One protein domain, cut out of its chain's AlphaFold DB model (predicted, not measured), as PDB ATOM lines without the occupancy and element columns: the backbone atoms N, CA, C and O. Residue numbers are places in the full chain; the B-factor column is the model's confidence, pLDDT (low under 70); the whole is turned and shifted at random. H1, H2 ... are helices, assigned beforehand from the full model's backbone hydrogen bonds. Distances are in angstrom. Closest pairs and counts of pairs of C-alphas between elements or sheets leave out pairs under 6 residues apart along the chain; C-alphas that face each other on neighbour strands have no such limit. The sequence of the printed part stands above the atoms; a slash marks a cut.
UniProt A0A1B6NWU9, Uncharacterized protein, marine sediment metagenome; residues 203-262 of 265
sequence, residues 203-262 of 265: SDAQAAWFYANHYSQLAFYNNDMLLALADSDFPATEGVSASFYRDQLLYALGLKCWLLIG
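AT A GLANCE: This is residues 203 to 262 of the 265 residues of an uncharacterized protein of marine sediment metagenome (UniProt A0A1B6NWU9). One long helix, H3, makes the length of the domain, and two shorter helices pack on it one after the other: H1 slants over its earlier part and H2 over its last turns, residues 253 to 260. The chain turns from H1 into H2, which folds back against the run of H3, and residues 231 to 239 then lead back along one side to where H3 begins. The printed part has 60 residues with three named helices, in the order H1, H2, H3, and no named strand; the class is all helix, meaning that helices hold the residues in named elements. The whole is compact, with a radius of gyration of the C-alphas of 11.4 A, yet elongated in outline, with spans of 32 by 18 by 18 A.

HOW THE PARTS SIT: H3, residues 240 to 261, is the longest helix, and it touches both of the others. H1, residues 203 to 217, touches H3 with 25 pairs of C-alphas within 8 A; the closest C-alphas are those of Ala 208 and Ala 242, 3.8 A apart. H1 and H3 run the same way at a shallow tilt of 34.6 degrees, only just short of steep, and their centres are 11.8 A apart. H2, residues 223 to 230, touches H3 with 8 pairs of C-alphas within 8 A, and H3 touches H2 with residues 253 to 260 alone. The closest C-alphas of H2 and H3 are those of Leu 226 and Cys 257, 6.9 A apart. H2 and H3 run opposite ways at a steep tilt of 40 degrees and form a helical hairpin. H1 and H2 are apart. In H1, H2 and H3 every O i to N i+4 pair of the backbone is within hydrogen-bond range.

IN THESE COORDINATES: H3 has 22 residues and measures 31.3 A from C-alpha 240 at (429.980, 279.793, 387.171) to C-alpha 261 at (436.716, 249.957, 393.822). H1 has 15 residues and measures 21.4 A; it begins at C-alpha 203, at (439.124, 282.738, 393.812). H2 has 8 residues, from Asn 223 to Ala 230, and measures 10.6 A.

THE WHOLE: The two C-alphas farthest apart are those of Ser 203 and Gly 262, the first and last printed residues, at 34.7 A. The printed part has no cut. The link from H1 to H2, with 5 residues, is tight, and the link from H2 to H3, with 9 residues, is short but not tight. The mean pLDDT of the printed part is 91.9, and one residue, Gly 262, is under 70.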
ATOM      1  N   SER A 203     439.519 284.021 393.223       93.19
ATOM      2  CA  SER A 203     439.124 282.738 393.812       93.19
ATOM      3  C   SER A 203     438.417 281.836 392.801       93.19
ATOM      4  O   SER A 203     438.736 280.652 392.732       93.19
ATOM      5  N   ASP A 204     437.524 282.386 391.970       93.81
ATOM      6  CA  ASP A 204     436.888 281.633 390.877       93.81
ATOM      7  C   ASP A 204     437.930 281.160 389.849       93.81
ATOM      8  O   ASP A 204     437.969 279.986 389.492       93.81
ATOM      9  N   ALA A 205     438.858 282.033 389.452       94.06
ATOM     10  CA  ALA A 205     439.954 281.699 388.546       94.06
ATOM     11  C   ALA A 205     440.866 280.580 389.089       94.06
ATOM     12  O   ALA A 205     441.215 279.645 388.363       94.06
ATOM     13  N   GLN A 206     441.253 280.649 390.366       95.44
ATOM     14  CA  GLN A 206     442.089 279.636 391.018       95.44
ATOM     15  C   GLN A 206     441.360 278.297 391.181       95.44
ATOM     16  O   GLN A 206     441.940 277.254 390.871       95.44
ATOM     17  N   ALA A 207     440.090 278.309 391.595       96.06
ATOM     18  CA  ALA A 207     439.281 277.097 391.692       96.06
ATOM     19  C   ALA A 207     439.078 276.455 390.310       96.06
ATOM     20  O   ALA A 207     439.312 275.259 390.134       96.06
ATOM     21  N   ALA A 208     438.727 277.248 389.294       96.56
ATOM     22  CA  ALA A 208     438.578 276.774 387.923       96.56
ATOM     23  C   ALA A 208     439.872 276.150 387.386       96.56
ATOM     24  O   ALA A 208     439.831 275.076 386.781       96.56
ATOM     25  N   TRP A 209     441.018 276.789 387.639       96.75
ATOM     26  CA  TRP A 209     442.321 276.246 387.267       96.75
ATOM     27  C   TRP A 209     442.606 274.913 387.952       96.75
ATOM     28  O   TRP A 209     442.997 273.973 387.263       96.75
ATOM     29  N   PHE A 210     442.385 274.806 389.266       96.38
ATOM     30  CA  PHE A 210     442.574 273.560 390.012       96.38
ATOM     31  C   PHE A 210     441.829 272.405 389.330       96.38
ATOM     32  O   PHE A 210     442.437 271.402 388.941       96.38
ATOM     33  N   TYR A 211     440.531 272.589 389.085       97.31
ATOM     34  CA  TYR A 211     439.691 271.566 388.471       97.31
ATOM     35  C   TYR A 211     440.113 271.237 387.035       97.31
ATOM     36  O   TYR A 211     440.281 270.066 386.684       97.31
ATOM     37  N   ALA A 212     440.334 272.255 386.202       96.44
ATOM     38  CA  ALA A 212     440.714 272.073 384.804       96.44
ATOM     39  C   ALA A 212     442.093 271.409 384.656       96.44
ATOM     40  O   ALA A 212     442.296 270.564 383.773       96.44
ATOM     41  N   ASN A 213     443.044 271.773 385.519       95.06
ATOM     42  CA  ASN A 213     444.391 271.224 385.531       95.06
ATOM     43  C   ASN A 213     444.372 269.739 385.909       95.06
ATOM     44  O   ASN A 213     444.897 268.927 385.143       95.06
ATOM     45  N   HIS A 214     443.705 269.364 387.006       95.19
ATOM     46  CA  HIS A 214     443.557 267.955 387.386       95.19
ATOM     47  C   HIS A 214     442.827 267.151 386.311       95.19
ATOM     48  O   HIS A 214     443.305 266.089 385.913       95.19
ATOM     49  N   TYR A 215     441.739 267.686 385.747       95.44
ATOM     50  CA  TYR A 215     440.979 267.006 384.695       95.44
ATOM     51  C   TYR A 215     441.858 266.682 383.482       95.44
ATOM     52  O   TYR A 215     441.805 265.577 382.941       95.44
ATOM     53  N   SER A 216     442.727 267.617 383.083       91.38
ATOM     54  CA  SER A 216     443.655 267.417 381.964       91.38
ATOM     55  C   SER A 216     444.720 266.345 382.221       91.38
ATOM     56  O   SER A 216     445.258 265.778 381.269       91.38
ATOM     57  N   GLN A 217     445.005 266.053 383.491       89.00
ATOM     58  CA  GLN A 217     446.035 265.109 383.915       89.00
ATOM     59  C   GLN A 217     445.483 263.737 384.323       89.00
ATOM     60  O   GLN A 217     446.253 262.782 384.378       89.00
ATOM     61  N   LEU A 218     444.166 263.599 384.525       90.00
ATOM     62  CA  LEU A 218     443.516 262.359 384.980       90.00
ATOM     63  C   LEU A 218     443.878 261.105 384.166       90.00
ATOM     64  O   LEU A 218     443.815 259.990 384.679       90.00
ATOM     65  N   ALA A 219     444.209 261.253 382.882       84.50
ATOM     66  CA  ALA A 219     444.617 260.134 382.033       84.50
ATOM     67  C   ALA A 219     445.993 259.548 382.404       84.50
ATOM     68  O   ALA A 219     446.297 258.428 382.001       84.50
ATOM     69  N   PHE A 220     446.807 260.298 383.147       81.94
ATOM     70  CA  PHE A 220     448.175 259.946 383.529       81.94
ATOM     71  C   PHE A 220     448.312 259.570 385.006       81.94
ATOM     72  O   PHE A 220     449.393 259.162 385.422       81.94
ATOM     73  N   TYR A 221     447.249 259.709 385.799       85.25
ATOM     74  CA  TYR A 221     447.267 259.327 387.208       85.25
ATOM     75  C   TYR A 221     447.195 257.808 387.340       85.25
ATOM     76  O   TYR A 221     446.388 257.153 386.674       85.25
ATOM     77  N   ASN A 222     448.052 257.259 388.200       83.69
ATOM     78  CA  ASN A 222     447.933 255.878 388.652       83.69
ATOM     79  C   ASN A 222     446.812 255.760 389.704       83.69
ATOM     80  O   ASN A 222     446.203 256.758 390.095       83.69
ATOM     81  N   ASN A 223     446.530 254.537 390.150       88.69
ATOM     82  CA  ASN A 223     445.436 254.277 391.087       88.69
ATOM     83  C   ASN A 223     445.606 255.049 392.402       88.69
ATOM     84  O   ASN A 223     444.656 255.685 392.849       88.69
ATOM     85  N   ASP A 224     446.815 255.073 392.962       89.12
ATOM     86  CA  ASP A 224     447.095 255.770 394.221       89.12
ATOM     87  C   ASP A 224     446.872 257.281 394.091       89.12
ATOM     88  O   ASP A 224     446.257 257.896 394.955       89.12
ATOM     89  N   MET A 225     447.298 257.885 392.977       89.38
ATOM     90  CA  MET A 225     447.067 259.304 392.692       89.38
ATOM     91  C   MET A 225     445.582 259.625 392.505       89.38
ATOM     92  O   MET A 225     445.138 260.699 392.901       89.38
ATOM     93  N   LEU A 226     444.809 258.724 391.887       92.75
ATOM     94  CA  LEU A 226     443.363 258.901 391.723       92.75
ATOM     95  C   LEU A 226     442.643 258.863 393.074       92.75
ATOM     96  O   LEU A 226     441.804 259.723 393.327       92.75
ATOM     97  N   LEU A 227     442.989 257.905 393.934       93.56
ATOM     98  CA  LEU A 227     442.429 257.790 395.283       93.56
ATOM     99  C   LEU A 227     442.835 258.983 396.154       93.56
ATOM    100  O   LEU A 227     441.974 259.627 396.740       93.56
ATOM    101  N   ALA A 228     444.116 259.356 396.142       94.12
ATOM    102  CA  ALA A 228     444.609 260.518 396.874       94.12
ATOM    103  C   ALA A 228     443.937 261.824 396.424       94.12
ATOM    104  O   ALA A 228     443.637 262.677 397.254       94.12
ATOM    105  N   LEU A 229     443.674 261.988 395.120       95.19
ATOM    106  CA  LEU A 229     442.916 263.134 394.624       95.19
ATOM    107  C   LEU A 229     441.458 263.087 395.100       95.19
ATOM    108  O   LEU A 229     440.924 264.121 395.484       95.19
ATOM    109  N   ALA A 230     440.812 261.918 395.079       94.06
ATOM    110  CA  ALA A 230     439.427 261.764 395.528       94.06
ATOM    111  C   ALA A 230     439.242 262.066 397.025       94.06
ATOM    112  O   ALA A 230     438.204 262.607 397.397       94.06
ATOM    113  N   ASP A 231     440.255 261.773 397.840       93.75
ATOM    114  CA  ASP A 231     440.267 262.046 399.281       93.75
ATOM    115  C   ASP A 231     440.763 263.463 399.634       93.75
ATOM    116  O   ASP A 231     440.774 263.841 400.805       93.75
ATOM    117  N   SER A 232     441.202 264.252 398.647       93.88
ATOM    118  CA  SER A 232     441.729 265.601 398.882       93.88
ATOM    119  C   SER A 232     440.632 266.660 399.019       93.88
ATOM    120  O   SER A 232     439.548 266.548 398.446       93.88
ATOM    121  N   ASP A 233     440.946 267.743 399.733       93.56
ATOM    122  CA  ASP A 233     440.058 268.896 399.840       93.56
ATOM    123  C   ASP A 233     440.024 269.680 398.522       93.56
ATOM    124  O   ASP A 233     441.024 270.254 398.078       93.56
ATOM    125  N   PHE A 234     438.846 269.742 397.901       94.69
ATOM    126  CA  PHE A 234     438.644 270.544 396.700       94.69
ATOM    127  C   PHE A 234     438.252 271.988 397.036       94.69
ATOM    128  O   PHE A 234     437.456 272.209 397.952       94.69
ATOM    129  N   PRO A 235     438.733 272.987 396.269       93.75
ATOM    130  CA  PRO A 235     438.359 274.381 396.481       93.75
ATOM    131  C   PRO A 235     436.842 274.587 396.395       93.75
ATOM    132  O   PRO A 235     436.229 274.298 395.370       93.75
ATOM    133  N   ALA A 236     436.226 275.134 397.443       90.31
ATOM    134  CA  ALA A 236     434.820 275.515 397.383       90.31
ATOM    135  C   ALA A 236     434.608 276.605 396.321       90.31
ATOM    136  O   ALA A 236     435.404 277.538 396.203       90.31
ATOM    137  N   THR A 237     433.527 276.498 395.549       87.88
ATOM    138  CA  THR A 237     433.194 277.509 394.549       87.88
ATOM    139  C   THR A 237     431.694 277.630 394.315       87.88
ATOM    140  O   THR A 237     430.983 276.630 394.201       87.88
ATOM    141  N   GLU A 238     431.248 278.880 394.207       85.94
ATOM    142  CA  GLU A 238     429.927 279.282 393.713       85.94
ATOM    143  C   GLU A 238     430.027 279.973 392.339       85.94
ATOM    144  O   GLU A 238     429.012 280.299 391.728       85.94
ATOM    145  N   GLY A 239     431.249 280.176 391.834       87.06
ATOM    146  CA  GLY A 239     431.496 280.807 390.544       87.06
ATOM    147  C   GLY A 239     431.073 279.910 389.384       87.06
ATOM    148  O   GLY A 239     431.250 278.685 389.416       87.06
ATOM    149  N   VAL A 240     430.505 280.517 388.341       87.75
ATOM    150  CA  VAL A 240     429.980 279.793 387.171       87.75
ATOM    151  C   VAL A 240     431.093 279.026 386.452       87.75
ATOM    152  O   VAL A 240     430.932 277.844 386.134       87.75
ATOM    153  N   SER A 241     432.241 279.674 386.236       89.44
ATOM    154  CA  SER A 241     433.378 279.089 385.522       89.44
ATOM    155  C   SER A 241     434.000 277.931 386.299       89.44
ATOM    156  O   SER A 241     434.177 276.845 385.744       89.44
ATOM    157  N   ALA A 242     434.290 278.102 387.590       94.06
ATOM    158  CA  ALA A 242     434.841 277.017 388.394       94.06
ATOM    159  C   ALA A 242     433.859 275.849 388.569       94.06
ATOM    160  O   ALA A 242     434.290 274.698 388.499       94.06
ATOM    161  N   SER A 243     432.555 276.116 388.709       94.19
ATOM    162  CA  SER A 243     431.529 275.064 388.789       94.19
ATOM    163  C   SER A 243     431.510 274.182 387.539       94.19
ATOM    164  O   SER A 243     431.457 272.959 387.652       94.19
ATOM    165  N   PHE A 244     431.650 274.773 386.349       93.56
ATOM    166  CA  PHE A 244     431.743 274.017 385.098       93.56
ATOM    167  C   PHE A 244     432.913 273.017 385.099       93.56
ATOM    168  O   PHE A 244     432.725 271.844 384.774       93.56
ATOM    169  N   TYR A 245     434.121 273.448 385.483       95.75
ATOM    170  CA  TYR A 245     435.281 272.548 385.523       95.75
ATOM    171  C   TYR A 245     435.218 271.550 386.676       95.75
ATOM    172  O   TYR A 245     435.662 270.411 386.509       95.75
ATOM    173  N   ARG A 246     434.653 271.943 387.825       96.38
ATOM    174  CA  ARG A 246     434.399 271.041 388.951       96.38
ATOM    175  C   ARG A 246     433.579 269.850 388.488       96.38
ATOM    176  O   ARG A 246     433.997 268.714 388.688       96.38
ATOM    177  N   ASP A 247     432.452 270.103 387.834       96.00
ATOM    178  CA  ASP A 247     431.538 269.045 387.416       96.00
ATOM    179  C   ASP A 247     432.214 268.096 386.406       96.00
ATOM    180  O   ASP A 247     432.053 266.877 386.498       96.00
ATOM    181  N   GLN A 248     433.058 268.623 385.508       95.88
ATOM    182  CA  GLN A 248     433.887 267.807 384.610       95.88
ATOM    183  C   GLN A 248     434.887 266.919 385.364       95.88
ATOM    184  O   GLN A 248     434.995 265.728 385.050       95.88
ATOM    185  N   LEU A 249     435.622 267.481 386.334       97.06
ATOM    186  CA  LEU A 249     436.588 266.724 387.130       97.06
ATOM    187  C   LEU A 249     435.891 265.636 387.940       97.06
ATOM    188  O   LEU A 249     436.274 264.475 387.827       97.06
ATOM    189  N   LEU A 250     434.882 266.004 388.729       96.31
ATOM    190  CA  LEU A 250     434.207 265.090 389.651       96.31
ATOM    191  C   LEU A 250     433.547 263.930 388.913       96.31
ATOM    192  O   LEU A 250     433.674 262.784 389.343       96.31
ATOM    193  N   TYR A 251     432.909 264.198 387.773       96.75
ATOM    194  CA  TYR A 251     432.328 263.146 386.946       96.75
ATOM    195  C   TYR A 251     433.391 262.154 386.453       96.75
ATOM    196  O   TYR A 251     433.245 260.942 386.618       96.75
ATOM    197  N   ALA A 252     434.489 262.649 385.873       96.44
ATOM    198  CA  ALA A 252     435.534 261.788 385.325       96.44
ATOM    199  C   ALA A 252     436.337 261.049 386.407       96.44
ATOM    200  O   ALA A 252     436.688 259.882 386.216       96.44
ATOM    201  N   LEU A 253     436.619 261.708 387.533       96.19
ATOM    202  CA  LEU A 253     437.281 261.107 388.686       96.19
ATOM    203  C   LEU A 253     436.399 260.019 389.302       96.19
ATOM    204  O   LEU A 253     436.866 258.897 389.476       96.19
ATOM    205  N   GLY A 254     435.112 260.305 389.524       94.94
ATOM    206  CA  GLY A 254     434.147 259.343 390.056       94.94
ATOM    207  C   GLY A 254     434.032 258.084 389.195       94.94
ATOM    208  O   GLY A 254     434.082 256.979 389.728       94.94
ATOM    209  N   LEU A 255     433.976 258.226 387.864       94.38
ATOM    210  CA  LEU A 255     433.994 257.081 386.943       94.38
ATOM    211  C   LEU A 255     435.262 256.230 387.088       94.38
ATOM    212  O   LEU A 255     435.183 255.004 387.092       94.38
ATOM    213  N   LYS A 256     436.433 256.866 387.204       92.94
ATOM    214  CA  LYS A 256     437.704 256.151 387.376       92.94
ATOM    215  C   LYS A 256     437.772 255.435 388.723       92.94
ATOM    216  O   LYS A 256     438.102 254.258 388.742       92.94
ATOM    217  N   CYS A 257     437.421 256.101 389.820       91.75
ATOM    218  CA  CYS A 257     437.415 255.497 391.153       91.75
ATOM    219  C   CYS A 257     436.397 254.352 391.255       91.75
ATOM    220  O   CYS A 257     436.706 253.310 391.826       91.75
ATOM    221  N   TRP A 258     435.218 254.494 390.645       90.00
ATOM    222  CA  TRP A 258     434.221 253.424 390.607       90.00
ATOM    223  C   TRP A 258     434.725 252.176 389.874       90.00
ATOM    224  O   TRP A 258     434.507 251.070 390.351       90.00
ATOM    225  N   LEU A 259     435.457 252.332 388.766       88.50
ATOM    226  CA  LEU A 259     436.078 251.199 388.066       88.50
ATOM    227  C   LEU A 259     437.199 250.522 388.872       88.50
ATOM    228  O   LEU A 259     437.529 249.378 388.582       88.50
ATOM    229  N   LEU A 260     437.795 251.215 389.847       84.31
ATOM    230  CA  LEU A 260     438.869 250.679 390.691       84.31
ATOM    231  C   LEU A 260     438.358 249.960 391.946       84.31
ATOM    232  O   LEU A 260     439.000 249.022 392.402       84.31
ATOM    233  N   ILE A 261     437.245 250.423 392.523       80.19
ATOM    234  CA  ILE A 261     436.716 249.957 393.822       80.19
ATOM    235  C   ILE A 261     435.391 249.184 393.651       80.19
ATOM    236  O   ILE A 261     434.862 248.598 394.593       80.19
ATOM    237  N   GLY A 262     434.805 249.210 392.452       66.81
ATOM    238  CA  GLY A 262     433.525 248.582 392.151       66.81
ATOM    239  C   GLY A 262     433.547 247.054 392.305       66.81
ATOM    240  O   GLY A 262     434.608 246.438 392.282       66.81
TER     241      GLY A 262